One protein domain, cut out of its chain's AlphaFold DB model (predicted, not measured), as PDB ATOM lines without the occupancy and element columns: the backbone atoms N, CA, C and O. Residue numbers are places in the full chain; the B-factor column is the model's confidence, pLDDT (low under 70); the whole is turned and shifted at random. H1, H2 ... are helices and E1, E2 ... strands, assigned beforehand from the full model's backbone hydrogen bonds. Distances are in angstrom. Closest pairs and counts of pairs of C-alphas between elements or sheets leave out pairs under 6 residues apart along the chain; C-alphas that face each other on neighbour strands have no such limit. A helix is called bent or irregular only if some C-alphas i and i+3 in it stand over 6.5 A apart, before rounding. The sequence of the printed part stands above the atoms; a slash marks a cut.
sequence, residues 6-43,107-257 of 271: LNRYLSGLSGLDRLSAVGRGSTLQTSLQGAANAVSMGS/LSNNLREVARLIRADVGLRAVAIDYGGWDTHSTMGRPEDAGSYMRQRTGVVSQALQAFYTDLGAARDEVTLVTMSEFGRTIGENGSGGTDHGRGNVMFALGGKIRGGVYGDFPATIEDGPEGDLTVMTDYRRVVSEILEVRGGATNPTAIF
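AT A GLANCE: This is residues 6 to 43 and 107 to 257 of the 271 residues of the protein "DUF1501 domain-containing protein" of Acidimicrobiia bacterium (UniProt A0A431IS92). With little regular structure, this domain has a small parallel sheet, E2 E1 E3, with H2 over one face, H3 side by side with H2, and loops reaching far out. H1 grazes the sheet and touches H5, near H4. The 189 printed residues, 70 in named elements, run H1 E1 E2 H2 E3 H3 H4 H5, mostly helix, compact, radius of gyration of the C-alphas 17.9 A, spans 53 by 35 by 31 A.

HOW THE PARTS SIT: Look between E1, residues 21 to 24, and its neighbours: N 39 of E2, residues 39 to 41, is 2.9 A from O 21, and N 24 is 2.9 A from O 128 of E3, residues 126 to 129. H2, residues 107 to 119, touches H3, residues 149 to 173, closest at C-alphas 108 and 160, 4.7 A. O i to N i+4 pairs are within hydrogen-bond range throughout H1, H2 and H4, and 16 of 21 in H3.

IN THESE COORDINATES: Find C-alpha 149 at (-16.333, 9.240, -5.549); irregular H3 runs 33.1 A, C-alphas 167 and 170 being 9.1 A apart. H1 is residues 6 to 11, H4 236 to 246; H5, 253 to 256, ends at (-0.345, -19.977, 7.062).

THE WHOLE: Residues 44 to 106 are cut out, a 12.6 A gap between C-alphas 43 and 107. Links E1 to E2, E3 to H3 and H3 to H4 are long; pLDDT is under 70 at 223 to 226.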
ATOM      1  N   LEU A   6       0.782 -13.279   6.463       96.94
ATOM      2  CA  LEU A   6       2.076 -13.052   5.810       96.94
ATOM      3  C   LEU A   6       3.225 -13.328   6.783       96.94
ATOM      4  O   LEU A   6       4.211 -13.938   6.389       96.94
ATOM      5  N   ASN A   7       3.083 -12.978   8.065       96.94
ATOM      6  CA  ASN A   7       4.103 -13.310   9.063       96.94
ATOM      7  C   ASN A   7       4.253 -14.826   9.272       96.94
ATOM      8  O   ASN A   7       5.374 -15.332   9.339       96.94
ATOM      9  N   ARG A   8       3.140 -15.574   9.316       97.12
ATOM     10  CA  ARG A   8       3.182 -17.048   9.372       97.12
ATOM     11  C   ARG A   8       3.809 -17.660   8.124       97.12
ATOM     12  O   ARG A   8       4.567 -18.615   8.251       97.12
ATOM     13  N   TYR A   9       3.532 -17.100   6.947       97.44
ATOM     14  CA  TYR A   9       4.208 -17.475   5.705       97.44
ATOM     15  C   TYR A   9       5.721 -17.274   5.809       97.44
ATOM     16  O   TYR A   9       6.467 -18.224   5.597       97.44
ATOM     17  N   LEU A  10       6.167 -16.087   6.222       96.75
ATOM     18  CA  LEU A  10       7.589 -15.779   6.394       96.75
ATOM     19  C   LEU A  10       8.249 -16.705   7.423       96.75
ATOM     20  O   LEU A  10       9.327 -17.225   7.176       96.75
ATOM     21  N   SER A  11       7.570 -16.992   8.535       95.19
ATOM     22  CA  SER A  11       8.066 -17.918   9.563       95.19
ATOM     23  C   SER A  11       8.238 -19.358   9.057       95.19
ATOM     24  O   SER A  11       8.962 -20.137   9.670       95.19
ATOM     25  N   GLY A  12       7.563 -19.728   7.964       94.69
ATOM     26  CA  GLY A  12       7.713 -21.024   7.300       94.69
ATOM     27  C   GLY A  12       8.854 -21.081   6.280       94.69
ATOM     28  O   GLY A  12       9.119 -22.157   5.746       94.69
ATOM     29  N   LEU A  13       9.511 -19.955   5.990       94.75
ATOM     30  CA  LEU A  13      10.623 -19.874   5.049       94.75
ATOM     31  C   LEU A  13      11.974 -19.906   5.771       94.75
ATOM     32  O   LEU A  13      12.127 -19.410   6.884       94.75
ATOM     33  N   SER A  14      12.982 -20.457   5.100       91.44
ATOM     34  CA  SER A  14      14.380 -20.424   5.537       91.44
ATOM     35  C   SER A  14      15.188 -19.423   4.715       91.44
ATOM     36  O   SER A  14      14.896 -19.228   3.537       91.44
ATOM     37  N   GLY A  15      16.254 -18.868   5.298       88.88
ATOM     38  CA  GLY A  15      17.194 -18.010   4.566       88.88
ATOM     39  C   GLY A  15      16.607 -16.655   4.173       88.88
ATOM     40  O   GLY A  15      16.935 -16.140   3.113       88.88
ATOM     41  N   LEU A  16      15.709 -16.108   4.995       90.69
ATOM     42  CA  LEU A  16      15.166 -14.770   4.786       90.69
ATOM     43  C   LEU A  16      16.237 -13.702   5.006       90.69
ATOM     44  O   LEU A  16      16.964 -13.739   5.999       90.69
ATOM     45  N   ASP A  17      16.259 -12.710   4.121       90.00
ATOM     46  CA  ASP A  17      17.028 -11.492   4.325       90.00
ATOM     47  C   ASP A  17      16.459 -10.642   5.468       90.00
ATOM     48  O   ASP A  17      15.295 -10.757   5.877       90.00
ATOM     49  N   ARG A  18      17.294  -9.727   5.967       85.62
ATOM     50  CA  ARG A  18      16.956  -8.866   7.110       85.62
ATOM     51  C   ARG A  18      15.798  -7.911   6.826       85.62
ATOM     52  O   ARG A  18      15.047  -7.590   7.740       85.62
ATOM     53  N   LEU A  19      15.626  -7.497   5.567       90.12
ATOM     54  CA  LEU A  19      14.483  -6.706   5.103       90.12
ATOM     55  C   LEU A  19      13.507  -7.563   4.283       90.12
ATOM     56  O   LEU A  19      12.998  -7.141   3.253       90.12
ATOM     57  N   SER A  20      13.224  -8.784   4.734       93.62
ATOM     58  CA  SER A  20      12.303  -9.684   4.026       93.62
ATOM     59  C   SER A  20      10.845  -9.224   4.039       93.62
ATOM     60  O   SER A  20      10.074  -9.631   3.166       93.62
ATOM     61  N   ALA A  21      10.448  -8.356   4.973       96.06
ATOM     62  CA  ALA A  21       9.088  -7.844   5.020       96.06
ATOM     63  C   ALA A  21       8.983  -6.363   5.369       96.06
ATOM     64  O   ALA A  21       9.573  -5.891   6.343       96.06
ATOM     65  N   VAL A  22       8.168  -5.647   4.593       96.31
ATOM     66  CA  VAL A  22       7.916  -4.215   4.783       96.31
ATOM     67  C   VAL A  22       6.422  -3.934   4.856       96.31
ATOM     68  O   VAL A  22       5.670  -4.201   3.919       96.31
ATOM     69  N   GLY A  23       6.000  -3.348   5.970       96.56
ATOM     70  CA  GLY A  23       4.708  -2.688   6.085       96.56
ATOM     71  C   GLY A  23       4.836  -1.224   5.703       96.56
ATOM     72  O   GLY A  23       5.700  -0.515   6.223       96.56
ATOM     73  N   ARG A  24       4.010  -0.755   4.776       94.50
ATOM     74  CA  ARG A  24       4.027   0.641   4.348       94.50
ATOM     75  C   ARG A  24       3.192   1.502   5.290       94.50
ATOM     76  O   ARG A  24       2.030   1.194   5.532       94.50
ATOM     77  N   GLY A  25       3.788   2.577   5.806       86.12
ATOM     78  CA  GLY A  25       3.161   3.490   6.768       86.12
ATOM     79  C   GLY A  25       3.876   3.551   8.122       86.12
ATOM     80  O   GLY A  25       5.011   3.092   8.276       86.12
ATOM     81  N   SER A  26       3.220   4.170   9.105       80.31
ATOM     82  CA  SER A  26       3.748   4.371  10.465       80.31
ATOM     83  C   SER A  26       3.483   3.199  11.414       80.31
ATOM     84  O   SER A  26       4.103   3.124  12.473       80.31
ATOM     85  N   THR A  27       2.577   2.292  11.046       85.38
ATOM     86  CA  THR A  27       2.222   1.104  11.824       85.38
ATOM     87  C   THR A  27       2.302  -0.142  10.961       85.38
ATOM     88  O   THR A  27       1.871  -0.135   9.810       85.38
ATOM     89  N   LEU A  28       2.790  -1.235  11.546       91.31
ATOM     90  CA  LEU A  28       2.863  -2.515  10.855       91.31
ATOM     91  C   LEU A  28       1.468  -3.133  10.688       91.31
ATOM     92  O   LEU A  28       0.753  -3.350  11.672       91.31
ATOM     93  N   GLN A  29       1.123  -3.477   9.449       94.75
ATOM     94  CA  GLN A  29      -0.121  -4.158   9.102       94.75
ATOM     95  C   GLN A  29      -0.293  -5.460   9.882       94.75
ATOM     96  O   GLN A  29       0.646  -6.246  10.019       94.75
ATOM     97  N   THR A  30      -1.525  -5.748  10.306       94.56
ATOM     98  CA  THR A  30      -1.871  -6.975  11.044       94.56
ATOM     99  C   THR A  30      -1.446  -8.244  10.305       94.56
ATOM    100  O   THR A  30      -1.054  -9.215  10.944       94.56
ATOM    101  N   SER A  31      -1.457  -8.248   8.967       95.62
ATOM    102  CA  SER A  31      -0.989  -9.376   8.147       95.62
ATOM    103  C   SER A  31       0.500  -9.700   8.342       95.62
ATOM    104  O   SER A  31       0.879 -10.865   8.206       95.62
ATOM    105  N   LEU A  32       1.314  -8.707   8.710       96.38
ATOM    106  CA  LEU A  32       2.757  -8.809   8.933       96.38
ATOM    107  C   LEU A  32       3.157  -8.911  10.408       96.38
ATOM    108  O   LEU A  32       4.319  -9.197  10.687       96.38
ATOM    109  N   GLN A  33       2.238  -8.725  11.355       94.88
ATOM    110  CA  GLN A  33       2.549  -8.851  12.783       94.88
ATOM    111  C   GLN A  33       2.854 -10.307  13.163       94.88
ATOM    112  O   GLN A  33       2.140 -11.227  12.762       94.88
ATOM    113  N   GLY A  34       3.896 -10.537  13.960       92.50
ATOM    114  CA  GLY A  34       4.248 -11.864  14.464       92.50
ATOM    115  C   GLY A  34       5.743 -12.010  14.738       92.50
ATOM    116  O   GLY A  34       6.417 -11.024  15.006       92.50
ATOM    117  N   ALA A  35       6.232 -13.250  14.715       88.56
ATOM    118  CA  ALA A  35       7.601 -13.589  15.098       88.56
ATOM    119  C   ALA A  35       8.634 -13.340  13.990       88.56
ATOM    120  O   ALA A  35       9.790 -13.077  14.301       88.56
ATOM    121  N   ALA A  36       8.244 -13.427  12.712       90.50
ATOM    122  CA  ALA A  36       9.153 -13.089  11.619       90.50
ATOM    123  C   ALA A  36       9.418 -11.576  11.590       90.50
ATOM    124  O   ALA A  36       8.492 -10.784  11.785       90.50
ATOM    125  N   ASN A  37      10.666 -11.190  11.313       87.62
ATOM    126  CA  ASN A  37      11.074  -9.792  11.216       87.62
ATOM    127  C   ASN A  37      10.294  -9.072  10.105       87.62
ATOM    128  O   ASN A  37      10.281  -9.504   8.953       87.62
ATOM    129  N   ALA A  38       9.656  -7.956  10.457       91.25
ATOM    130  CA  ALA A  38       8.969  -7.079   9.521       91.25
ATOM    131  C   ALA A  38       9.116  -5.623   9.973       91.25
ATOM    132  O   ALA A  38       8.995  -5.311  11.158       91.25
ATOM    133  N   VAL A  39       9.372  -4.730   9.021       90.62
ATOM    134  CA  VAL A  39       9.691  -3.326   9.294       90.62
ATOM    135  C   VAL A  39       8.560  -2.434   8.805       90.62
ATOM    136  O   VAL A  39       8.147  -2.525   7.652       90.62
ATOM    137  N   SER A  40       8.072  -1.539   9.666       89.69
ATOM    138  CA  SER A  40       7.191  -0.453   9.231       89.69
ATOM    139  C   SER A  40       8.032   0.664   8.620       89.69
ATOM    140  O   SER A  40       8.974   1.150   9.248       89.69
ATOM    141  N   MET A  41       7.694   1.085   7.406       88.56
ATOM    142  CA  MET A  41       8.421   2.120   6.678       88.56
ATOM    143  C   MET A  41       7.434   3.075   6.008       88.56
ATOM    144  O   MET A  41       6.716   2.700   5.084       88.56
ATOM    145  N   GLY A  42       7.398   4.325   6.479       83.06
ATOM    146  CA  GLY A  42       6.571   5.384   5.890       83.06
ATOM    147  C   GLY A  42       7.234   6.080   4.700       83.06
ATOM    148  O   GLY A  42       6.550   6.484   3.767       83.06
ATOM    149  N   SER A  43       8.565   6.193   4.712       84.44
ATOM    150  CA  SER A  43       9.354   6.652   3.570       84.44
ATOM    151  C   SER A  43      10.770   6.088   3.618       84.44
ATOM    152  O   SER A  43      11.367   6.056   4.692       84.44
ATOM    153  N   LEU A 107      -1.286   5.809  -2.461       96.94
ATOM    154  CA  LEU A 107      -1.082   4.491  -3.064       96.94
ATOM    155  C   LEU A 107       0.020   4.559  -4.124       96.94
ATOM    156  O   LEU A 107       0.929   3.724  -4.110       96.94
ATOM    157  N   SER A 108      -0.016   5.578  -4.985       97.88
ATOM    158  CA  SER A 108       1.041   5.859  -5.959       97.88
ATOM    159  C   SER A 108       2.405   6.039  -5.285       97.88
ATOM    160  O   SER A 108       3.384   5.420  -5.705       97.88
ATOM    161  N   ASN A 109       2.473   6.821  -4.204       96.06
ATOM    162  CA  ASN A 109       3.714   7.046  -3.459       96.06
ATOM    163  C   ASN A 109       4.252   5.754  -2.824       96.06
ATOM    164  O   ASN A 109       5.445   5.459  -2.937       96.06
ATOM    165  N   ASN A 110       3.381   4.952  -2.204       97.00
ATOM    166  CA  ASN A 110       3.787   3.684  -1.602       97.00
ATOM    167  C   ASN A 110       4.265   2.674  -2.649       97.00
ATOM    168  O   ASN A 110       5.321   2.073  -2.464       97.00
ATOM    169  N   LEU A 111       3.544   2.513  -3.762       98.12
ATOM    170  CA  LEU A 111       3.951   1.594  -4.829       98.12
ATOM    171  C   LEU A 111       5.261   2.029  -5.501       98.12
ATOM    172  O   LEU A 111       6.101   1.177  -5.786       98.12
ATOM    173  N   ARG A 112       5.490   3.336  -5.671       97.44
ATOM    174  CA  ARG A 112       6.772   3.879  -6.154       97.44
ATOM    175  C   ARG A 112       7.936   3.506  -5.237       97.44
ATOM    176  O   ARG A 112       8.992   3.087  -5.714       97.44
ATOM    177  N   GLU A 113       7.766   3.645  -3.923       96.31
ATOM    178  CA  GLU A 113       8.806   3.248  -2.967       96.31
ATOM    179  C   GLU A 113       9.029   1.731  -2.961       96.31
ATOM    180  O   GLU A 113      10.172   1.273  -2.945       96.31
ATOM    181  N   VAL A 114       7.963   0.940  -3.056       97.69
ATOM    182  CA  VAL A 114       8.067  -0.522  -3.147       97.69
ATOM    183  C   VAL A 114       8.798  -0.948  -4.418       97.69
ATOM    184  O   VAL A 114       9.688  -1.792  -4.348       97.69
ATOM    185  N   ALA A 115       8.512  -0.322  -5.560       97.88
ATOM    186  CA  ALA A 115       9.226  -0.591  -6.805       97.88
ATOM    187  C   ALA A 115      10.723  -0.272  -6.675       97.88
ATOM    188  O   ALA A 115      11.564  -1.030  -7.161       97.88
ATOM    189  N   ARG A 116      11.074   0.804  -5.955       96.00
ATOM    190  CA  ARG A 116      12.470   1.142  -5.650       96.00
ATOM    191  C   ARG A 116      13.149   0.074  -4.786       96.00
ATOM    192  O   ARG A 116      14.286  -0.276  -5.086       96.00
ATOM    193  N   LEU A 117      12.480  -0.444  -3.753       96.12
ATOM    194  CA  LEU A 117      13.022  -1.526  -2.916       96.12
ATOM    195  C   LEU A 117      13.215  -2.820  -3.716       96.12
ATOM    196  O   LEU A 117      14.259  -3.453  -3.595       96.12
ATOM    197  N   ILE A 118      12.244  -3.180  -4.563       96.56
ATOM    198  CA  ILE A 118      12.315  -4.370  -5.424       96.56
ATOM    199  C   ILE A 118      13.501  -4.264  -6.386       96.56
ATOM    200  O   ILE A 118      14.308  -5.181  -6.470       96.56
ATOM    201  N   ARG A 119      13.661  -3.126  -7.075       94.31
ATOM    202  CA  ARG A 119      14.786  -2.921  -8.005       94.31
ATOM    203  C   ARG A 119      16.150  -2.871  -7.319       94.31
ATOM    204  O   ARG A 119      17.153  -3.130  -7.971       94.31
ATOM    205  N   ALA A 120      16.187  -2.485  -6.047       93.69
ATOM    206  CA  ALA A 120      17.406  -2.489  -5.248       93.69
ATOM    207  C   ALA A 120      17.755  -3.877  -4.687       93.69
ATOM    208  O   ALA A 120      18.787  -3.996  -4.033       93.69
ATOM    209  N   ASP A 121      16.913  -4.889  -4.930       93.25
ATOM    210  CA  ASP A 121      17.123  -6.283  -4.531       93.25
ATOM    211  C   ASP A 121      17.495  -6.438  -3.047       93.25
ATOM    212  O   ASP A 121      18.424  -7.134  -2.653       93.25
ATOM    213  N   VAL A 122      16.758  -5.734  -2.182       91.88
ATOM    214  CA  VAL A 122      17.011  -5.703  -0.727       91.88
ATOM    215  C   VAL A 122      16.529  -6.967   0.005       91.88
ATOM    216  O   VAL A 122      16.444  -6.969   1.235       91.88
ATOM    217  N   GLY A 123      16.166  -8.019  -0.737       92.69
ATOM    218  CA  GLY A 123      15.692  -9.290  -0.187       92.69
ATOM    219  C   GLY A 123      14.207  -9.333   0.187       92.69
ATOM    220  O   GLY A 123      13.800 -10.142   1.022       92.69
ATOM    221  N   LEU A 124      13.370  -8.461  -0.395       95.50
ATOM    222  CA  LEU A 124      11.930  -8.426  -0.110       95.50
ATOM    223  C   LEU A 124      11.238  -9.758  -0.446       95.50
ATOM    224  O   LEU A 124      11.374 -10.303  -1.538       95.50
ATOM    225  N   ARG A 125      10.401 -10.236   0.479       96.62
ATOM    226  CA  ARG A 125       9.549 -11.430   0.325       96.62
ATOM    227  C   ARG A 125       8.069 -11.126   0.510       96.62
ATOM    228  O   ARG A 125       7.234 -11.804  -0.084       96.62
ATOM    229  N   ALA A 126       7.733 -10.128   1.325       97.44
ATOM    230  CA  ALA A 126       6.360  -9.684   1.526       97.44
ATOM    231  C   ALA A 126       6.289  -8.168   1.731       97.44
ATOM    232  O   ALA A 126       7.090  -7.577   2.451       97.44
ATOM    233  N   VAL A 127       5.280  -7.541   1.134       97.94
ATOM    234  CA  VAL A 127       4.961  -6.133   1.367       97.94
ATOM    235  C   VAL A 127       3.473  -6.014   1.650       97.94
ATOM    236  O   VAL A 127       2.668  -6.645   0.968       97.94
ATOM    237  N   ALA A 128       3.110  -5.205   2.643       97.88
ATOM    238  CA  ALA A 128       1.722  -4.852   2.922       97.88
ATOM    239  C   ALA A 128       1.531  -3.336   2.805       97.88
ATOM    240  O   ALA A 128       2.360  -2.559   3.280       97.88
ATOM    241  N   ILE A 129       0.445  -2.927   2.148       97.19
ATOM    242  CA  ILE A 129       0.058  -1.529   1.954       97.19
ATOM    243  C   ILE A 129      -1.425  -1.423   2.284       97.19
ATOM    244  O   ILE A 129      -2.229  -2.125   1.671       97.19
ATOM    245  N   ASP A 130      -1.781  -0.527   3.198       95.25
ATOM    246  CA  ASP A 130      -3.177  -0.165   3.423       95.25
ATOM    247  C   ASP A 130      -3.543   1.028   2.545       95.25
ATOM    248  O   ASP A 130      -2.818   2.023   2.479       95.25
ATOM    249  N   TYR A 131      -4.697   0.947   1.890       95.12
ATOM    250  CA  TYR A 131      -5.252   2.052   1.119       95.12
ATOM    251  C   TYR A 131      -6.730   2.233   1.463       95.12
ATOM    252  O   TYR A 131      -7.595   1.548   0.921       95.12
ATOM    253  N   GLY A 132      -7.012   3.134   2.407       93.56
ATOM    254  CA  GLY A 132      -8.347   3.364   2.969       93.56
ATOM    255  C   GLY A 132      -9.193   4.369   2.183       93.56
ATOM    256  O   GLY A 132      -8.679   5.081   1.326       93.56
ATOM    257  N   GLY A 133     -10.489   4.458   2.503       93.12
ATOM    258  CA  GLY A 133     -11.485   5.294   1.807       93.12
ATOM    259  C   GLY A 133     -12.427   4.500   0.898       93.12
ATOM    260  O   GLY A 133     -12.828   4.978  -0.156       93.12
ATOM    261  N   TRP A 134     -12.740   3.268   1.296       93.69
ATOM    262  CA  TRP A 134     -13.699   2.385   0.620       93.69
ATOM    263  C   TRP A 134     -14.994   2.207   1.409       93.69
ATOM    264  O   TRP A 134     -15.906   1.527   0.949       93.69
ATOM    265  N   ASP A 135     -15.084   2.821   2.592       93.06
ATOM    266  CA  ASP A 135     -16.264   2.734   3.438       93.06
ATOM    267  C   ASP A 135     -17.325   3.776   3.048       93.06
ATOM    268  O   ASP A 135     -17.587   4.763   3.738       93.06
ATOM    269  N   THR A 136     -17.883   3.599   1.854       91.81
ATOM    270  CA  THR A 136     -18.763   4.572   1.198       91.81
ATOM    271  C   THR A 136     -20.230   4.364   1.580       91.81
ATOM    272  O   THR A 136     -21.046   3.939   0.757       91.81
ATOM    273  N   HIS A 137     -20.577   4.665   2.836       94.00
ATOM    274  CA  HIS A 137     -21.962   4.606   3.339       94.00
ATOM    275  C   HIS A 137     -22.881   5.712   2.809       94.00
ATOM    276  O   HIS A 137     -24.092   5.649   2.999       94.00
ATOM    277  N   SER A 138     -22.330   6.723   2.146       94.06
ATOM    278  CA  SER A 138     -23.095   7.821   1.561       94.06
ATOM    279  C   SER A 138     -22.376   8.392   0.353       94.06
ATOM    280  O   SER A 138     -21.143   8.369   0.312       94.06
ATOM    281  N   THR A 139     -23.130   8.988  -0.567       86.94
ATOM    282  CA  THR A 139     -22.589   9.814  -1.662       86.94
ATOM    283  C   THR A 139     -21.496   9.097  -2.473       86.94
ATOM    284  O   THR A 139     -20.501   9.691  -2.889       86.94
ATOM    285  N   MET A 140     -21.675   7.792  -2.698       91.94
ATOM    286  CA  MET A 140     -20.747   6.951  -3.459       91.94
ATOM    287  C   MET A 140     -20.704   7.373  -4.942       91.94
ATOM    288  O   MET A 140     -19.650   7.351  -5.589       91.94
ATOM    289  N   GLY A 141     -21.857   7.840  -5.432       91.75
ATOM    290  CA  GLY A 141     -22.079   8.331  -6.786       91.75
ATOM    291  C   GLY A 141     -22.308   7.210  -7.799       91.75
ATOM    292  O   GLY A 141     -22.215   6.025  -7.486       91.75
ATOM    293  N   ARG A 142     -22.653   7.601  -9.029       90.31
ATOM    294  CA  ARG A 142     -23.000   6.662 -10.100       90.31
ATOM    295  C   ARG A 142     -21.782   6.311 -10.959       90.31
ATOM    296  O   ARG A 142     -20.989   7.210 -11.240       90.31
ATOM    297  N   PRO A 143     -21.646   5.061 -11.436       86.88
ATOM    298  CA  PRO A 143     -20.525   4.647 -12.285       86.88
ATOM    299  C   PRO A 143     -20.359   5.478 -13.566       86.88
ATOM    300  O   PRO A 143     -19.240   5.651 -14.052       86.88
ATOM    301  N   GLU A 144     -21.454   6.004 -14.116       91.62
ATOM    302  CA  GLU A 144     -21.446   6.818 -15.335       91.62
ATOM    303  C   GLU A 144     -20.921   8.240 -15.086       91.62
ATOM    304  O   GLU A 144     -20.469   8.904 -16.021       91.62
ATOM    305  N   ASP A 145     -20.954   8.713 -13.837       94.75
ATOM    306  CA  ASP A 145     -20.464  10.034 -13.467       94.75
ATOM    307  C   ASP A 145     -18.953   9.999 -13.225       94.75
ATOM    308  O   ASP A 145     -18.452   9.408 -12.263       94.75
ATOM    309  N   ALA A 146     -18.219  10.695 -14.095       92.19
ATOM    310  CA  ALA A 146     -16.777  10.840 -13.997       92.19
ATOM    311  C   ALA A 146     -16.302  11.513 -12.707       92.19
ATOM    312  O   ALA A 146     -15.187  11.229 -12.266       92.19
ATOM    313  N   GLY A 147     -17.137  12.371 -12.124       94.31
ATOM    314  CA  GLY A 147     -16.881  13.050 -10.864       94.31
ATOM    315  C   GLY A 147     -17.267  12.235  -9.631       94.31
ATOM    316  O   GLY A 147     -16.933  12.667  -8.529       94.31
ATOM    317  N   SER A 148     -17.913  11.072  -9.777       96.12
ATOM    318  CA  SER A 148     -18.329  10.263  -8.627       96.12
ATOM    319  C   SER A 148     -17.140   9.797  -7.792       96.12
ATOM    320  O   SER A 148     -16.053   9.518  -8.310       96.12
ATOM    321  N   TYR A 149     -17.365   9.669  -6.483       95.44
ATOM    322  CA  TYR A 149     -16.333   9.240  -5.549       95.44
ATOM    323  C   TYR A 149     -15.736   7.894  -5.973       95.44
ATOM    324  O   TYR A 149     -14.522   7.786  -6.134       95.44
ATOM    325  N   MET A 150     -16.572   6.893  -6.268       93.94
ATOM    326  CA  MET A 150     -16.067   5.578  -6.682       93.94
ATOM    327  C   MET A 150     -15.265   5.611  -7.974       93.94
ATOM    328  O   MET A 150     -14.245   4.925  -8.069       93.94
ATOM    329  N   ARG A 151     -15.670   6.413  -8.965       94.81
ATOM    330  CA  ARG A 151     -14.930   6.502 -10.227       94.81
ATOM    331  C   ARG A 151     -13.578   7.184 -10.051       94.81
ATOM    332  O   ARG A 151     -12.590   6.711 -10.606       94.81
ATOM    333  N   GLN A 152     -13.498   8.231  -9.232       95.50
ATOM    334  CA  GLN A 152     -12.215   8.858  -8.898       95.50
ATOM    335  C   GLN A 152     -11.297   7.887  -8.143       95.50
ATOM    336  O   GLN A 152     -10.133   7.718  -8.504       95.50
ATOM    337  N   ARG A 153     -11.834   7.192  -7.134       95.12
ATOM    338  CA  ARG A 153     -11.090   6.240  -6.295       95.12
ATOM    339  C   ARG A 153     -10.555   5.047  -7.081       95.12
ATOM    340  O   ARG A 153      -9.381   4.704  -6.958       95.12
ATOM    341  N   THR A 154     -11.389   4.434  -7.914       94.62
ATOM    342  CA  THR A 154     -10.962   3.336  -8.799       94.62
ATOM    343  C   THR A 154      -9.993   3.820  -9.879       94.62
ATOM    344  O   THR A 154      -9.059   3.093 -10.214       94.62
ATOM    345  N   GLY A 155     -10.138   5.061 -10.355       96.00
ATOM    346  CA  GLY A 155      -9.173   5.714 -11.239       96.00
ATOM    347  C   GLY A 155      -7.777   5.827 -10.619       96.00
ATOM    348  O   GLY A 155      -6.797   5.464 -11.269       96.00
ATOM    349  N   VAL A 156      -7.688   6.235  -9.349       97.06
ATOM    350  CA  VAL A 156      -6.418   6.288  -8.602       97.06
ATOM    351  C   VAL A 156      -5.780   4.902  -8.494       97.06
ATOM    352  O   VAL A 156      -4.610   4.743  -8.835       97.06
ATOM    353  N   VAL A 157      -6.546   3.878  -8.097       97.06
ATOM    354  CA  VAL A 157      -6.033   2.496  -8.031       97.06
ATOM    355  C   VAL A 157      -5.531   2.033  -9.394       97.06
ATOM    356  O   VAL A 157      -4.421   1.514  -9.494       97.06
ATOM    357  N   SER A 158      -6.313   2.252 -10.453       97.06
ATOM    358  CA  SER A 158      -5.934   1.866 -11.812       97.06
ATOM    359  C   SER A 158      -4.631   2.537 -12.248       97.06
ATOM    360  O   SER A 158      -3.745   1.863 -12.777       97.06
ATOM    361  N   GLN A 159      -4.494   3.845 -12.016       98.12
ATOM    362  CA  GLN A 159      -3.286   4.594 -12.357       98.12
ATOM    363  C   GLN A 159      -2.075   4.090 -11.561       98.12
ATOM    364  O   GLN A 159      -1.023   3.833 -12.147       98.12
ATOM    365  N   ALA A 160      -2.222   3.913 -10.248       98.50
ATOM    366  CA  ALA A 160      -1.136   3.493  -9.371       98.50
ATOM    367  C   ALA A 160      -0.642   2.074  -9.711       98.50
ATOM    368  O   ALA A 160       0.566   1.845  -9.809       98.50
ATOM    369  N   LEU A 161      -1.559   1.134  -9.974       98.25
ATOM    370  CA  LEU A 161      -1.219  -0.231 -10.389       98.25
ATOM    371  C   LEU A 161      -0.566  -0.271 -11.777       98.25
ATOM    372  O   LEU A 161       0.407  -1.004 -11.974       98.25
ATOM    373  N   GLN A 162      -1.052   0.530 -12.731       98.25
ATOM    374  CA  GLN A 162      -0.444   0.633 -14.060       98.25
ATOM    375  C   GLN A 162       0.976   1.208 -13.984       98.25
ATOM    376  O   GLN A 162       1.892   0.673 -14.617       98.25
ATOM    377  N   ALA A 163       1.163   2.278 -13.207       98.69
ATOM    378  CA  ALA A 163       2.466   2.893 -12.994       98.69
ATOM    379  C   ALA A 163       3.435   1.896 -12.353       98.69
ATOM    380  O   ALA A 163       4.523   1.697 -12.885       98.69
ATOM    381  N   PHE A 164       3.006   1.196 -11.300       98.69
ATOM    382  CA  PHE A 164       3.797   0.161 -10.635       98.69
ATOM    383  C   PHE A 164       4.224  -0.958 -11.586       98.69
ATOM    384  O   PHE A 164       5.409  -1.271 -11.691       98.69
ATOM    385  N   TYR A 165       3.281  -1.525 -12.338       98.31
ATOM    386  CA  TYR A 165       3.576  -2.597 -13.288       98.31
ATOM    387  C   TYR A 165       4.544  -2.163 -14.394       98.31
ATOM    388  O   TYR A 165       5.410  -2.937 -14.804       98.31
ATOM    389  N   THR A 166       4.402  -0.921 -14.865       98.50
ATOM    390  CA  THR A 166       5.318  -0.320 -15.841       98.50
ATOM    391  C   THR A 166       6.708  -0.159 -15.231       98.50
ATOM    392  O   THR A 166       7.689  -0.609 -15.817       98.50
ATOM    393  N   ASP A 167       6.787   0.407 -14.026       98.62
ATOM    394  CA  ASP A 167       8.029   0.724 -13.321       98.62
ATOM    395  C   ASP A 167       8.882  -0.519 -13.035       98.62
ATOM    396  O   ASP A 167      10.109  -0.477 -13.140       98.62
ATOM    397  N   LEU A 168       8.247  -1.655 -12.741       98.38
ATOM    398  CA  LEU A 168       8.946  -2.919 -12.492       98.38
ATOM    399  C   LEU A 168       9.715  -3.450 -13.713       98.38
ATOM    400  O   LEU A 168      10.714  -4.148 -13.537       98.38
ATOM    401  N   GLY A 169       9.290  -3.150 -14.944       97.44
ATOM    402  CA  GLY A 169       9.942  -3.677 -16.147       97.44
ATOM    403  C   GLY A 169      10.048  -5.207 -16.113       97.44
ATOM    404  O   GLY A 169       9.042  -5.891 -15.954       97.44
ATOM    405  N   ALA A 170      11.260  -5.756 -16.238       96.50
ATOM    406  CA  ALA A 170      11.489  -7.204 -16.163       96.50
ATOM    407  C   ALA A 170      11.224  -7.799 -14.765       96.50
ATOM    408  O   ALA A 170      10.757  -8.931 -14.675       96.50
ATOM    409  N   ALA A 171      11.422  -7.030 -13.686       96.88
ATOM    410  CA  ALA A 171      11.226  -7.502 -12.310       96.88
ATOM    411  C   ALA A 171       9.764  -7.871 -12.004       96.88
ATOM    412  O   ALA A 171       9.476  -8.563 -11.030       96.88
ATOM    413  N   ARG A 172       8.808  -7.466 -12.853       96.50
ATOM    414  CA  ARG A 172       7.403  -7.876 -12.716       96.50
ATOM    415  C   ARG A 172       7.220  -9.393 -12.780       96.50
ATOM    416  O   ARG A 172       6.231  -9.887 -12.252       96.50
ATOM    417  N   ASP A 173       8.147 -10.123 -13.402       96.56
ATOM    418  CA  ASP A 173       8.136 -11.588 -13.454       96.56
ATOM    419  C   ASP A 173       8.448 -12.234 -12.095       96.56
ATOM    420  O   ASP A 173       8.195 -13.422 -11.922       96.56
ATOM    421  N   GLU A 174       8.949 -11.468 -11.128       96.06
ATOM    422  CA  GLU A 174       9.256 -11.913  -9.764       96.06
ATOM    423  C   GLU A 174       8.211 -11.427  -8.750       96.06
ATOM    424  O   GLU A 174       8.118 -11.947  -7.641       96.06
ATOM    425  N   VAL A 175       7.353 -10.489  -9.154       97.50
ATOM    426  CA  VAL A 175       6.376  -9.835  -8.282       97.50
ATOM    427  C   VAL A 175       4.974 -10.389  -8.520       97.50
ATOM    428  O   VAL A 175       4.520 -10.557  -9.651       97.50
ATOM    429  N   THR A 176       4.251 -10.636  -7.430       98.12
ATOM    430  CA  THR A 176       2.799 -10.825  -7.443       98.12
ATOM    431  C   THR A 176       2.169  -9.829  -6.483       98.12
ATOM    432  O   THR A 176       2.440  -9.854  -5.286       98.12
ATOM    433  N   LEU A 177       1.329  -8.951  -7.021       98.19
ATOM    434  CA  LEU A 177       0.481  -8.044  -6.264       98.19
ATOM    435  C   LEU A 177      -0.929  -8.622  -6.230       98.19
ATOM    436  O   LEU A 177      -1.459  -9.034  -7.261       98.19
ATOM    437  N   VAL A 178      -1.544  -8.620  -5.050       97.62
ATOM    438  CA  VAL A 178      -2.948  -8.983  -4.865       97.62
ATOM    439  C   VAL A 178      -3.650  -7.916  -4.031       97.62
ATOM    440  O   VAL A 178      -3.096  -7.444  -3.039       97.62
ATOM    441  N   THR A 179      -4.854  -7.515  -4.433       96.19
ATOM    442  CA  THR A 179      -5.699  -6.607  -3.646       96.19
ATOM    443  C   THR A 179      -6.667  -7.409  -2.791       96.19
ATOM    444  O   THR A 179      -7.270  -8.377  -3.256       96.19
ATOM    445  N   MET A 180      -6.857  -6.976  -1.549       94.25
ATOM    446  CA  MET A 180      -7.797  -7.574  -0.607       94.25
ATOM    447  C   MET A 180      -8.519  -6.469   0.158       94.25
ATOM    448  O   MET A 180      -7.978  -5.380   0.333       94.25
ATOM    449  N   SER A 181      -9.726  -6.773   0.623       93.38
ATOM    450  CA  SER A 181     -10.514  -5.903   1.492       93.38
ATOM    451  C   SER A 181     -11.026  -6.715   2.675       93.38
ATOM    452  O   SER A 181     -11.288  -7.912   2.540       93.38
ATOM    453  N   GLU A 182     -11.151  -6.070   3.832       91.44
ATOM    454  CA  GLU A 182     -11.682  -6.685   5.054       91.44
ATOM    455  C   GLU A 182     -13.206  -6.895   4.991       91.44
ATOM    456  O   GLU A 182     -13.739  -7.767   5.671       91.44
ATOM    457  N   PHE A 183     -13.884  -6.137   4.124       92.25
ATOM    458  CA  PHE A 183     -15.314  -6.233   3.855       92.25
ATOM    459  C   PHE A 183     -15.613  -6.245   2.349       92.25
ATOM    460  O   PHE A 183     -14.823  -5.792   1.509       92.25
ATOM    461  N   GLY A 184     -16.779  -6.778   2.011       91.31
ATOM    462  CA  GLY A 184     -17.495  -6.526   0.766       91.31
ATOM    463  C   GLY A 184     -18.524  -5.411   0.925       91.31
ATOM    464  O   GLY A 184     -18.545  -4.716   1.942       91.31
ATOM    465  N   ARG A 185     -19.388  -5.236  -0.076       90.75
ATOM    466  CA  ARG A 185     -20.493  -4.264  -0.039       90.75
ATOM    467  C   ARG A 185     -21.818  -4.955  -0.340       90.75
ATOM    468  O   ARG A 185     -21.844  -5.964  -1.048       90.75
ATOM    469  N   THR A 186     -22.896  -4.410   0.204       90.94
ATOM    470  CA  THR A 186     -24.264  -4.801  -0.161       90.94
ATOM    471  C   THR A 186     -24.554  -4.491  -1.630       90.94
ATOM    472  O   THR A 186     -23.933  -3.611  -2.231       90.94
ATOM    473  N   ILE A 187     -25.478  -5.253  -2.223       89.06
ATOM    474  CA  ILE A 187     -25.878  -5.119  -3.630       89.06
ATOM    475  C   ILE A 187     -26.698  -3.835  -3.829       89.06
ATOM    476  O   ILE A 187     -26.508  -3.117  -4.812       89.06
ATOM    477  N   GLY A 188     -27.620  -3.564  -2.903       88.38
ATOM    478  CA  GLY A 188     -28.521  -2.417  -2.953       88.38
ATOM    479  C   GLY A 188     -27.904  -1.133  -2.395       88.38
ATOM    480  O   GLY A 188     -27.156  -1.154  -1.421       88.38
ATOM    481  N   GLU A 189     -28.270   0.002  -2.991       90.75
ATOM    482  CA  GLU A 189     -27.975   1.323  -2.432       90.75
ATOM    483  C   GLU A 189     -28.788   1.543  -1.142       90.75
ATOM    484  O   GLU A 189     -29.986   1.251  -1.088       90.75
ATOM    485  N   ASN A 190     -28.143   2.065  -0.100       91.44
ATOM    486  CA  ASN A 190     -28.799   2.461   1.139       91.44
ATOM    487  C   ASN A 190     -29.483   3.838   0.991       91.44
ATOM    488  O   ASN A 190     -29.299   4.562   0.013       91.44
ATOM    489  N   GLY A 191     -30.252   4.254   2.002       92.12
ATOM    490  CA  GLY A 191     -31.003   5.522   1.965       92.12
ATOM    491  C   GLY A 191     -30.153   6.801   1.870       92.12
ATOM    492  O   GLY A 191     -30.713   7.884   1.709       92.12
ATOM    493  N   SER A 192     -28.826   6.688   1.964       93.06
ATOM    494  CA  SER A 192     -27.870   7.801   1.949       93.06
ATOM    495  C   SER A 192     -27.075   7.899   0.638       93.06
ATOM    496  O   SER A 192     -26.114   8.671   0.556       93.06
ATOM    497  N   GLY A 193     -27.436   7.127  -0.394       91.19
ATOM    498  CA  GLY A 193     -26.726   7.134  -1.680       91.19
ATOM    499  C   GLY A 193     -25.351   6.454  -1.622       91.19
ATOM    500  O   GLY A 193     -24.429   6.842  -2.346       91.19
ATOM    501  N   GLY A 194     -25.174   5.516  -0.689       93.44
ATOM    502  CA  GLY A 194     -24.009   4.641  -0.581       93.44
ATOM    503  C   GLY A 194     -24.430   3.180  -0.468       93.44
ATOM    504  O   GLY A 194     -25.557   2.828  -0.788       93.44
ATOM    505  N   THR A 195     -23.538   2.318  -0.005       93.06
ATOM    506  CA  THR A 195     -23.852   0.909   0.308       93.06
ATOM    507  C   THR A 195     -23.503   0.620   1.760       93.06
ATOM    508  O   THR A 195     -22.807   1.412   2.385       93.06
ATOM    509  N   ASP A 196     -23.957  -0.496   2.306       93.00
ATOM    510  CA  ASP A 196     -23.519  -0.981   3.621       93.00
ATOM    511  C   ASP A 196     -22.475  -2.099   3.497       93.00
ATOM    512  O   ASP A 196     -22.149  -2.546   2.392       93.00
ATOM    513  N   HIS A 197     -21.907  -2.520   4.629       93.00
ATOM    514  CA  HIS A 197     -20.909  -3.592   4.669       93.00
ATOM    515  C   HIS A 197     -21.544  -4.914   4.241       93.00
ATOM    516  O   HIS A 197     -22.670  -5.221   4.613       93.00
ATOM    517  N   GLY A 198     -20.802  -5.694   3.464       91.12
ATOM    518  CA  GLY A 198     -21.163  -7.049   3.063       91.12
ATOM    519  C   GLY A 198     -19.946  -7.967   3.112       91.12
ATOM    520  O   GLY A 198     -18.880  -7.579   3.597       91.12
ATOM    521  N   ARG A 199     -20.073  -9.183   2.585       88.62
ATOM    522  CA  ARG A 199     -19.016 -10.205   2.646       88.62
ATOM    523  C   ARG A 199     -18.343 -10.437   1.297       88.62
ATOM    524  O   ARG A 199     -17.124 -10.577   1.246       88.62
ATOM    525  N   GLY A 200     -19.113 -10.467   0.209       87.25
ATOM    526  CA  GLY A 200     -18.597 -10.694  -1.142       87.25
ATOM    527  C   GLY A 200     -17.908  -9.471  -1.753       87.25
ATOM    528  O   GLY A 200     -18.432  -8.358  -1.715       87.25
ATOM    529  N   ASN A 201     -16.733  -9.683  -2.345       89.31
ATOM    530  CA  ASN A 201     -15.983  -8.679  -3.098       89.31
ATOM    531  C   ASN A 201     -15.191  -9.325  -4.247       89.31
ATOM    532  O   ASN A 201     -15.297 -10.526  -4.498       89.31
ATOM    533  N   VAL A 202     -14.409  -8.508  -4.953       91.25
ATOM    534  CA  VAL A 202     -13.465  -8.961  -5.976       91.25
ATOM    535  C   VAL A 202     -12.029  -8.725  -5.516       91.25
ATOM    536  O   VAL A 202     -11.712  -7.700  -4.912       91.25
ATOM    537  N   MET A 203     -11.151  -9.670  -5.844       94.94
ATOM    538  CA  MET A 203      -9.705  -9.535  -5.688       94.94
ATOM    539  C   MET A 203      -9.076  -9.329  -7.063       94.94
ATOM    540  O   MET A 203      -9.390 -10.056  -8.006       94.94
ATOM    541  N   PHE A 204      -8.157  -8.375  -7.177       96.12
ATOM    542  CA  PHE A 204      -7.331  -8.198  -8.365       96.12
ATOM    543  C   PHE A 204      -5.950  -8.792  -8.112       96.12
ATOM    544  O   PHE A 204      -5.366  -8.565  -7.054       96.12
ATOM    545  N   ALA A 205      -5.423  -9.528  -9.089       97.19
ATOM    546  CA  ALA A 205      -4.064 -10.056  -9.076       97.19
ATOM    547  C   ALA A 205      -3.282  -9.516 -10.280       97.19
ATOM    548  O   ALA A 205      -3.806  -9.450 -11.394       97.19
ATOM    549  N   LEU A 206      -2.028  -9.130 -10.054       97.38
ATOM    550  CA  LEU A 206      -1.170  -8.475 -11.035       97.38
ATOM    551  C   LEU A 206       0.275  -8.964 -10.890       97.38
ATOM    552  O   LEU A 206       0.811  -9.021  -9.787       97.38
ATOM    553  N   GLY A 207       0.920  -9.292 -12.006       96.75
ATOM    554  CA  GLY A 207       2.311  -9.746 -12.041       96.75
ATOM    555  C   GLY A 207       2.649 -10.410 -13.372       96.75
ATOM    556  O   GLY A 207       1.754 -10.838 -14.098       96.75
ATOM    557  N   GLY A 208       3.936 -10.516 -13.701       96.50
ATOM    558  CA  GLY A 208       4.405 -11.127 -14.954       96.50
ATOM    559  C   GLY A 208       4.159 -12.637 -15.032       96.50
ATOM    560  O   GLY A 208       4.122 -13.217 -16.116       96.50
ATOM    561  N   LYS A 209       3.933 -13.274 -13.878       97.56
ATOM    562  CA  LYS A 209       3.620 -14.706 -13.740       97.56
ATOM    563  C   LYS A 209       2.189 -14.958 -13.264       97.56
ATOM    564  O   LYS A 209       1.889 -16.022 -12.727       97.56
ATOM    565  N   ILE A 210       1.301 -13.987 -13.480       97.44
ATOM    566  CA  ILE A 210      -0.144 -14.156 -13.322       97.44
ATOM    567  C   ILE A 210      -0.758 -14.432 -14.693       97.44
ATOM    568  O   ILE A 210      -0.577 -13.664 -15.639       97.44
ATOM    569  N   ARG A 211      -1.498 -15.536 -14.812       97.19
ATOM    570  CA  ARG A 211      -2.322 -15.822 -15.987       97.19
ATOM    571  C   ARG A 211      -3.519 -14.872 -15.961       97.19
ATOM    572  O   ARG A 211      -4.372 -14.981 -15.085       97.19
ATOM    573  N   GLY A 212      -3.593 -13.940 -16.908       95.00
ATOM    574  CA  GLY A 212      -4.734 -13.026 -17.015       95.00
ATOM    575  C   GLY A 212      -6.050 -13.780 -17.229       95.00
ATOM    576  O   GLY A 212      -6.089 -14.767 -17.960       95.00
ATOM    577  N   GLY A 213      -7.122 -13.319 -16.589       95.00
ATOM    578  CA  GLY A 213      -8.434 -13.949 -16.682       95.00
ATOM    579  C   GLY A 213      -9.331 -13.610 -15.499       95.00
ATOM    580  O   GLY A 213      -8.942 -12.878 -14.588       95.00
ATOM    581  N   VAL A 214     -10.537 -14.162 -15.535       94.38
ATOM    582  CA  VAL A 214     -11.508 -14.113 -14.445       94.38
ATOM    583  C   VAL A 214     -11.536 -15.499 -13.805       94.38
ATOM    584  O   VAL A 214     -11.722 -16.492 -14.504       94.38
ATOM    585  N   TYR A 215     -11.304 -15.559 -12.494       94.69
ATOM    586  CA  TYR A 215     -11.173 -16.802 -11.734       94.69
ATOM    587  C   TYR A 215     -12.214 -16.881 -10.628       94.69
ATOM    588  O   TYR A 215     -12.653 -15.858 -10.105       94.69
ATOM    589  N   GLY A 216     -12.520 -18.113 -10.230       89.56
ATOM    590  CA  GLY A 216     -13.538 -18.406  -9.232       89.56
ATOM    591  C   GLY A 216     -14.920 -18.563  -9.850       89.56
ATOM    592  O   GLY A 216     -15.141 -18.268 -11.026       89.56
ATOM    593  N   ASP A 217     -15.841 -19.058  -9.036       83.94
ATOM    594  CA  ASP A 217     -17.235 -19.192  -9.431       83.94
ATOM    595  C   ASP A 217     -17.957 -17.855  -9.247       83.94
ATOM    596  O   ASP A 217     -17.760 -17.154  -8.250       83.94
ATOM    597  N   PHE A 218     -18.813 -17.517 -10.207       78.56
ATOM    598  CA  PHE A 218     -19.685 -16.349 -10.143       78.56
ATOM    599  C   PHE A 218     -21.117 -16.820  -9.933       78.56
ATOM    600  O   PHE A 218     -21.534 -17.795 -10.567       78.56
ATOM    601  N   PRO A 219     -21.889 -16.151  -9.065       74.25
ATOM    602  CA  PRO A 219     -23.291 -16.485  -8.929       74.25
ATOM    603  C   PRO A 219     -24.006 -16.178 -10.255       74.25
ATOM    604  O   PRO A 219     -23.777 -15.139 -10.878       74.25
ATOM    605  N   ALA A 220     -24.845 -17.109 -10.717       73.88
ATOM    606  CA  ALA A 220     -25.589 -16.962 -11.973       73.88
ATOM    607  C   ALA A 220     -26.631 -15.831 -11.907       73.88
ATOM    608  O   ALA A 220     -27.029 -15.277 -12.932       73.88
ATOM    609  N   THR A 221     -27.058 -15.492 -10.694       71.06
ATOM    610  CA  THR A 221     -27.976 -14.408 -10.362       71.06
ATOM    611  C   THR A 221     -27.379 -13.595  -9.219       71.06
ATOM    612  O   THR A 221     -26.742 -14.136  -8.318       71.06
ATOM    613  N   ILE A 222     -27.560 -12.276  -9.257       73.44
ATOM    614  CA  ILE A 222     -27.239 -11.414  -8.116       73.44
ATOM    615  C   ILE A 222     -28.426 -11.528  -7.159       73.44
ATOM    616  O   ILE A 222     -29.401 -10.791  -7.277       73.44
ATOM    617  N   GLU A 223     -28.379 -12.538  -6.299       66.50
ATOM    618  CA  GLU A 223     -29.345 -12.739  -5.222       66.50
ATOM    619  C   GLU A 223     -28.774 -12.214  -3.909       66.50
ATOM    620  O   GLU A 223     -27.566 -12.292  -3.670       66.50
ATOM    621  N   ASP A 224     -29.662 -11.689  -3.068       64.38
ATOM    622  CA  ASP A 224     -29.311 -11.232  -1.734       64.38
ATOM    623  C   ASP A 224     -28.768 -12.412  -0.919       64.38
ATOM    624  O   ASP A 224     -29.475 -13.378  -0.613       64.38
ATOM    625  N   GLY A 225     -27.498 -12.318  -0.530       67.69
ATOM    626  CA  GLY A 225     -26.976 -13.057   0.605       67.69
ATOM    627  C   GLY A 225     -27.753 -12.705   1.882       67.69
ATOM    628  O   GLY A 225     -28.613 -11.821   1.881       67.69
ATOM    629  N   PRO A 226     -27.464 -13.368   3.014       67.31
ATOM    630  CA  PRO A 226     -28.220 -13.187   4.257       67.31
ATOM    631  C   PRO A 226     -28.331 -11.731   4.748       67.31
ATOM    632  O   PRO A 226     -29.218 -11.431   5.542       67.31
ATOM    633  N   GLU A 227     -27.433 -10.849   4.297       72.94
ATOM    634  CA  GLU A 227     -27.361  -9.431   4.669       72.94
ATOM    635  C   GLU A 227     -27.618  -8.480   3.476       72.94
ATOM    636  O   GLU A 227     -27.341  -7.288   3.574       72.94
ATOM    637  N   GLY A 228     -28.152  -8.972   2.347       81.06
ATOM    638  CA  GLY A 228     -28.304  -8.173   1.118       81.06
ATOM    639  C   GLY A 228     -26.983  -7.969   0.365       81.06
ATOM    640  O   GLY A 228     -26.791  -6.978  -0.344       81.06
ATOM    641  N   ASP A 229     -26.030  -8.876   0.573       85.12
ATOM    642  CA  ASP A 229     -24.673  -8.842   0.044       85.12
ATOM    643  C   ASP A 229     -24.403  -9.964  -0.965       85.12
ATOM    644  O   ASP A 229     -25.172 -10.909  -1.110       85.12
ATOM    645  N   LEU A 230     -23.287  -9.871  -1.691       84.75
ATOM    646  CA  LEU A 230     -22.877 -10.945  -2.593       84.75
ATOM    647  C   LEU A 230     -22.422 -12.175  -1.795       84.75
ATOM    648  O   LEU A 230     -21.548 -12.083  -0.930       84.75
ATOM    649  N   THR A 231     -22.953 -13.345  -2.154       85.06
ATOM    650  CA  THR A 231     -22.489 -14.623  -1.596       85.06
ATOM    651  C   THR A 231     -21.015 -14.850  -1.941       85.06
ATOM    652  O   THR A 231     -20.603 -14.755  -3.098       85.06
ATOM    653  N   VAL A 232     -20.205 -15.183  -0.933       88.06
ATOM    654  CA  VAL A 232     -18.786 -15.514  -1.118       88.06
ATOM    655  C   VAL A 232     -18.666 -16.901  -1.749       88.06
ATOM    656  O   VAL A 232     -18.846 -17.913  -1.079       88.06
ATOM    657  N   MET A 233     -18.337 -16.936  -3.039       89.25
ATOM    658  CA  MET A 233     -18.169 -18.180  -3.807       89.25
ATOM    659  C   MET A 233     -16.724 -18.691  -3.808       89.25
ATOM    660  O   MET A 233     -16.474 -19.881  -3.971       89.25
ATOM    661  N   THR A 234     -15.757 -17.793  -3.615       92.06
ATOM    662  CA  THR A 234     -14.331 -18.126  -3.579       92.06
ATOM    663  C   THR A 234     -13.725 -17.633  -2.277       92.06
ATOM    664  O   THR A 234     -13.725 -16.439  -1.988       92.06
ATOM    665  N   ASP A 235     -13.185 -18.558  -1.489       93.75
ATOM    666  CA  ASP A 235     -12.419 -18.219  -0.294       93.75
ATOM    667  C   ASP A 235     -11.106 -17.534  -0.699       93.75
ATOM    668  O   ASP A 235     -10.305 -18.116  -1.436       93.75
ATOM    669  N   TYR A 236     -10.848 -16.323  -0.198       95.06
ATOM    670  CA  TYR A 236      -9.618 -15.580  -0.500       95.06
ATOM    671  C   TYR A 236      -8.351 -16.391  -0.186       95.06
ATOM    672  O   TYR A 236      -7.320 -16.228  -0.841       95.06
ATOM    673  N   ARG A 237      -8.421 -17.293   0.801       96.19
ATOM    674  CA  ARG A 237      -7.290 -18.124   1.229       96.19
ATOM    675  C   ARG A 237      -6.876 -19.105   0.145       96.19
ATOM    676  O   ARG A 237      -5.695 -19.404   0.077       96.19
ATOM    677  N   ARG A 238      -7.797 -19.515  -0.740       96.25
ATOM    678  CA  ARG A 238      -7.500 -20.316  -1.940       96.25
ATOM    679  C   ARG A 238      -6.633 -19.547  -2.937       96.25
ATOM    680  O   ARG A 238      -5.701 -20.107  -3.498       96.25
ATOM    681  N   VAL A 239      -6.935 -18.262  -3.141       96.56
ATOM    682  CA  VAL A 239      -6.163 -17.383  -4.034       96.56
ATOM    683  C   VAL A 239      -4.771 -17.149  -3.452       96.56
ATOM    684  O   VAL A 239      -3.761 -17.332  -4.128       96.56
ATOM    685  N   VAL A 240      -4.715 -16.763  -2.175       97.25
ATOM    686  CA  VAL A 240      -3.452 -16.424  -1.514       97.25
ATOM    687  C   VAL A 240      -2.580 -17.663  -1.309       97.25
ATOM    688  O   VAL A 240      -1.373 -17.565  -1.511       97.25
ATOM    689  N   SER A 241      -3.140 -18.827  -0.958       97.06
ATOM    690  CA  SER A 241      -2.348 -20.055  -0.805       97.06
ATOM    691  C   SER A 241      -1.696 -20.464  -2.119       97.06
ATOM    692  O   SER A 241      -0.491 -20.674  -2.127       97.06
ATOM    693  N   GLU A 242      -2.434 -20.453  -3.235       97.38
ATOM    694  CA  GLU A 242      -1.859 -20.765  -4.547       97.38
ATOM    695  C   GLU A 242      -0.693 -19.829  -4.890       97.38
ATOM    696  O   GLU A 242       0.350 -20.284  -5.358       97.38
ATOM    697  N   ILE A 243      -0.841 -18.522  -4.638       97.69
ATOM    698  CA  ILE A 243       0.243 -17.556  -4.852       97.69
ATOM    699  C   ILE A 243       1.452 -17.907  -3.981       97.69
ATOM    700  O   ILE A 243       2.572 -17.996  -4.485       97.69
ATOM    701  N   LEU A 244       1.247 -18.120  -2.683       97.19
ATOM    702  CA  LEU A 244       2.341 -18.384  -1.751       97.19
ATOM    703  C   LEU A 244       3.021 -19.732  -2.014       97.19
ATOM    704  O   LEU A 244       4.230 -19.833  -1.832       97.19
ATOM    705  N   GLU A 245       2.294 -20.746  -2.472       96.88
ATOM    706  CA  GLU A 245       2.849 -22.060  -2.813       96.88
ATOM    707  C   GLU A 245       3.638 -22.012  -4.126       96.88
ATOM    708  O   GLU A 245       4.809 -22.384  -4.156       96.88
ATOM    709  N   VAL A 246       3.028 -21.502  -5.202       96.75
ATOM    710  CA  VAL A 246       3.629 -21.529  -6.547       96.75
ATOM    711  C   VAL A 246       4.740 -20.491  -6.701       96.75
ATOM    712  O   VAL A 246       5.749 -20.763  -7.346       96.75
ATOM    713  N   ARG A 247       4.563 -19.297  -6.125       95.56
ATOM    714  CA  ARG A 247       5.494 -18.164  -6.282       95.56
ATOM    715  C   ARG A 247       6.333 -17.908  -5.034       95.56
ATOM    716  O   ARG A 247       7.472 -17.467  -5.146       95.56
ATOM    717  N   GLY A 248       5.766 -18.147  -3.852       94.19
ATOM    718  CA  GLY A 248       6.394 -17.831  -2.565       94.19
ATOM    719  C   GLY A 248       7.237 -18.958  -1.957       94.19
ATOM    720  O   GLY A 248       8.010 -18.713  -1.030       94.19
ATOM    721  N   GLY A 249       7.125 -20.187  -2.472       95.00
ATOM    722  CA  GLY A 249       7.820 -21.358  -1.929       95.00
ATOM    723  C   GLY A 249       7.221 -21.894  -0.624       95.00
ATOM    724  O   GLY A 249       7.886 -22.637   0.096       95.00
ATOM    725  N   ALA A 250       5.981 -21.522  -0.291       95.88
ATOM    726  CA  ALA A 250       5.273 -22.110   0.837       95.88
ATOM    727  C   ALA A 250       5.001 -23.601   0.588       95.88
ATOM    728  O   ALA A 250       4.555 -23.994  -0.484       95.88
ATOM    729  N   THR A 251       5.220 -24.428   1.608       94.19
ATOM    730  CA  THR A 251       4.991 -25.883   1.543       94.19
ATOM    731  C   THR A 251       3.875 -26.358   2.471       94.19
ATOM    732  O   THR A 251       3.475 -27.519   2.418       94.19
ATOM    733  N   ASN A 252       3.365 -25.478   3.340       93.62
ATOM    734  CA  ASN A 252       2.317 -25.803   4.303       93.62
ATOM    735  C   ASN A 252       1.283 -24.663   4.430       93.62
ATOM    736  O   ASN A 252       1.366 -23.843   5.351       93.62
ATOM    737  N   PRO A 253       0.265 -24.623   3.552       92.75
ATOM    738  CA  PRO A 253      -0.804 -23.622   3.594       92.75
ATOM    739  C   PRO A 253      -1.577 -23.603   4.909       92.75
ATOM    740  O   PRO A 253      -2.037 -22.548   5.336       92.75
ATOM    741  N   THR A 254      -1.709 -24.751   5.576       94.88
ATOM    742  CA  THR A 254      -2.446 -24.844   6.845       94.88
ATOM    743  C   THR A 254      -1.693 -24.189   8.002       94.88
ATOM    744  O   THR A 254      -2.321 -23.661   8.913       94.88
ATOM    745  N   ALA A 255      -0.359 -24.107   7.946       94.62
ATOM    746  CA  ALA A 255       0.406 -23.297   8.896       94.62
ATOM    747  C   ALA A 255       0.168 -21.790   8.680       94.62
ATOM    748  O   ALA A 255       0.138 -21.016   9.636       94.62
ATOM    749  N   ILE A 256      -0.056 -21.372   7.431       96.38
ATOM    750  CA  ILE A 256      -0.345 -19.977   7.062       96.38
ATOM    751  C   ILE A 256      -1.797 -19.618   7.404       96.38
ATOM    752  O   ILE A 256      -2.068 -18.537   7.937       96.38
ATOM    753  N   PHE A 257      -2.729 -20.541   7.177       96.56
ATOM    754  CA  PHE A 257      -4.160 -20.379   7.413       96.56
ATOM    755  C   PHE A 257      -4.722 -21.564   8.222       96.56
ATOM    756  O   PHE A 257      -5.301 -22.482   7.645       96.56
TER     757      PHE A 257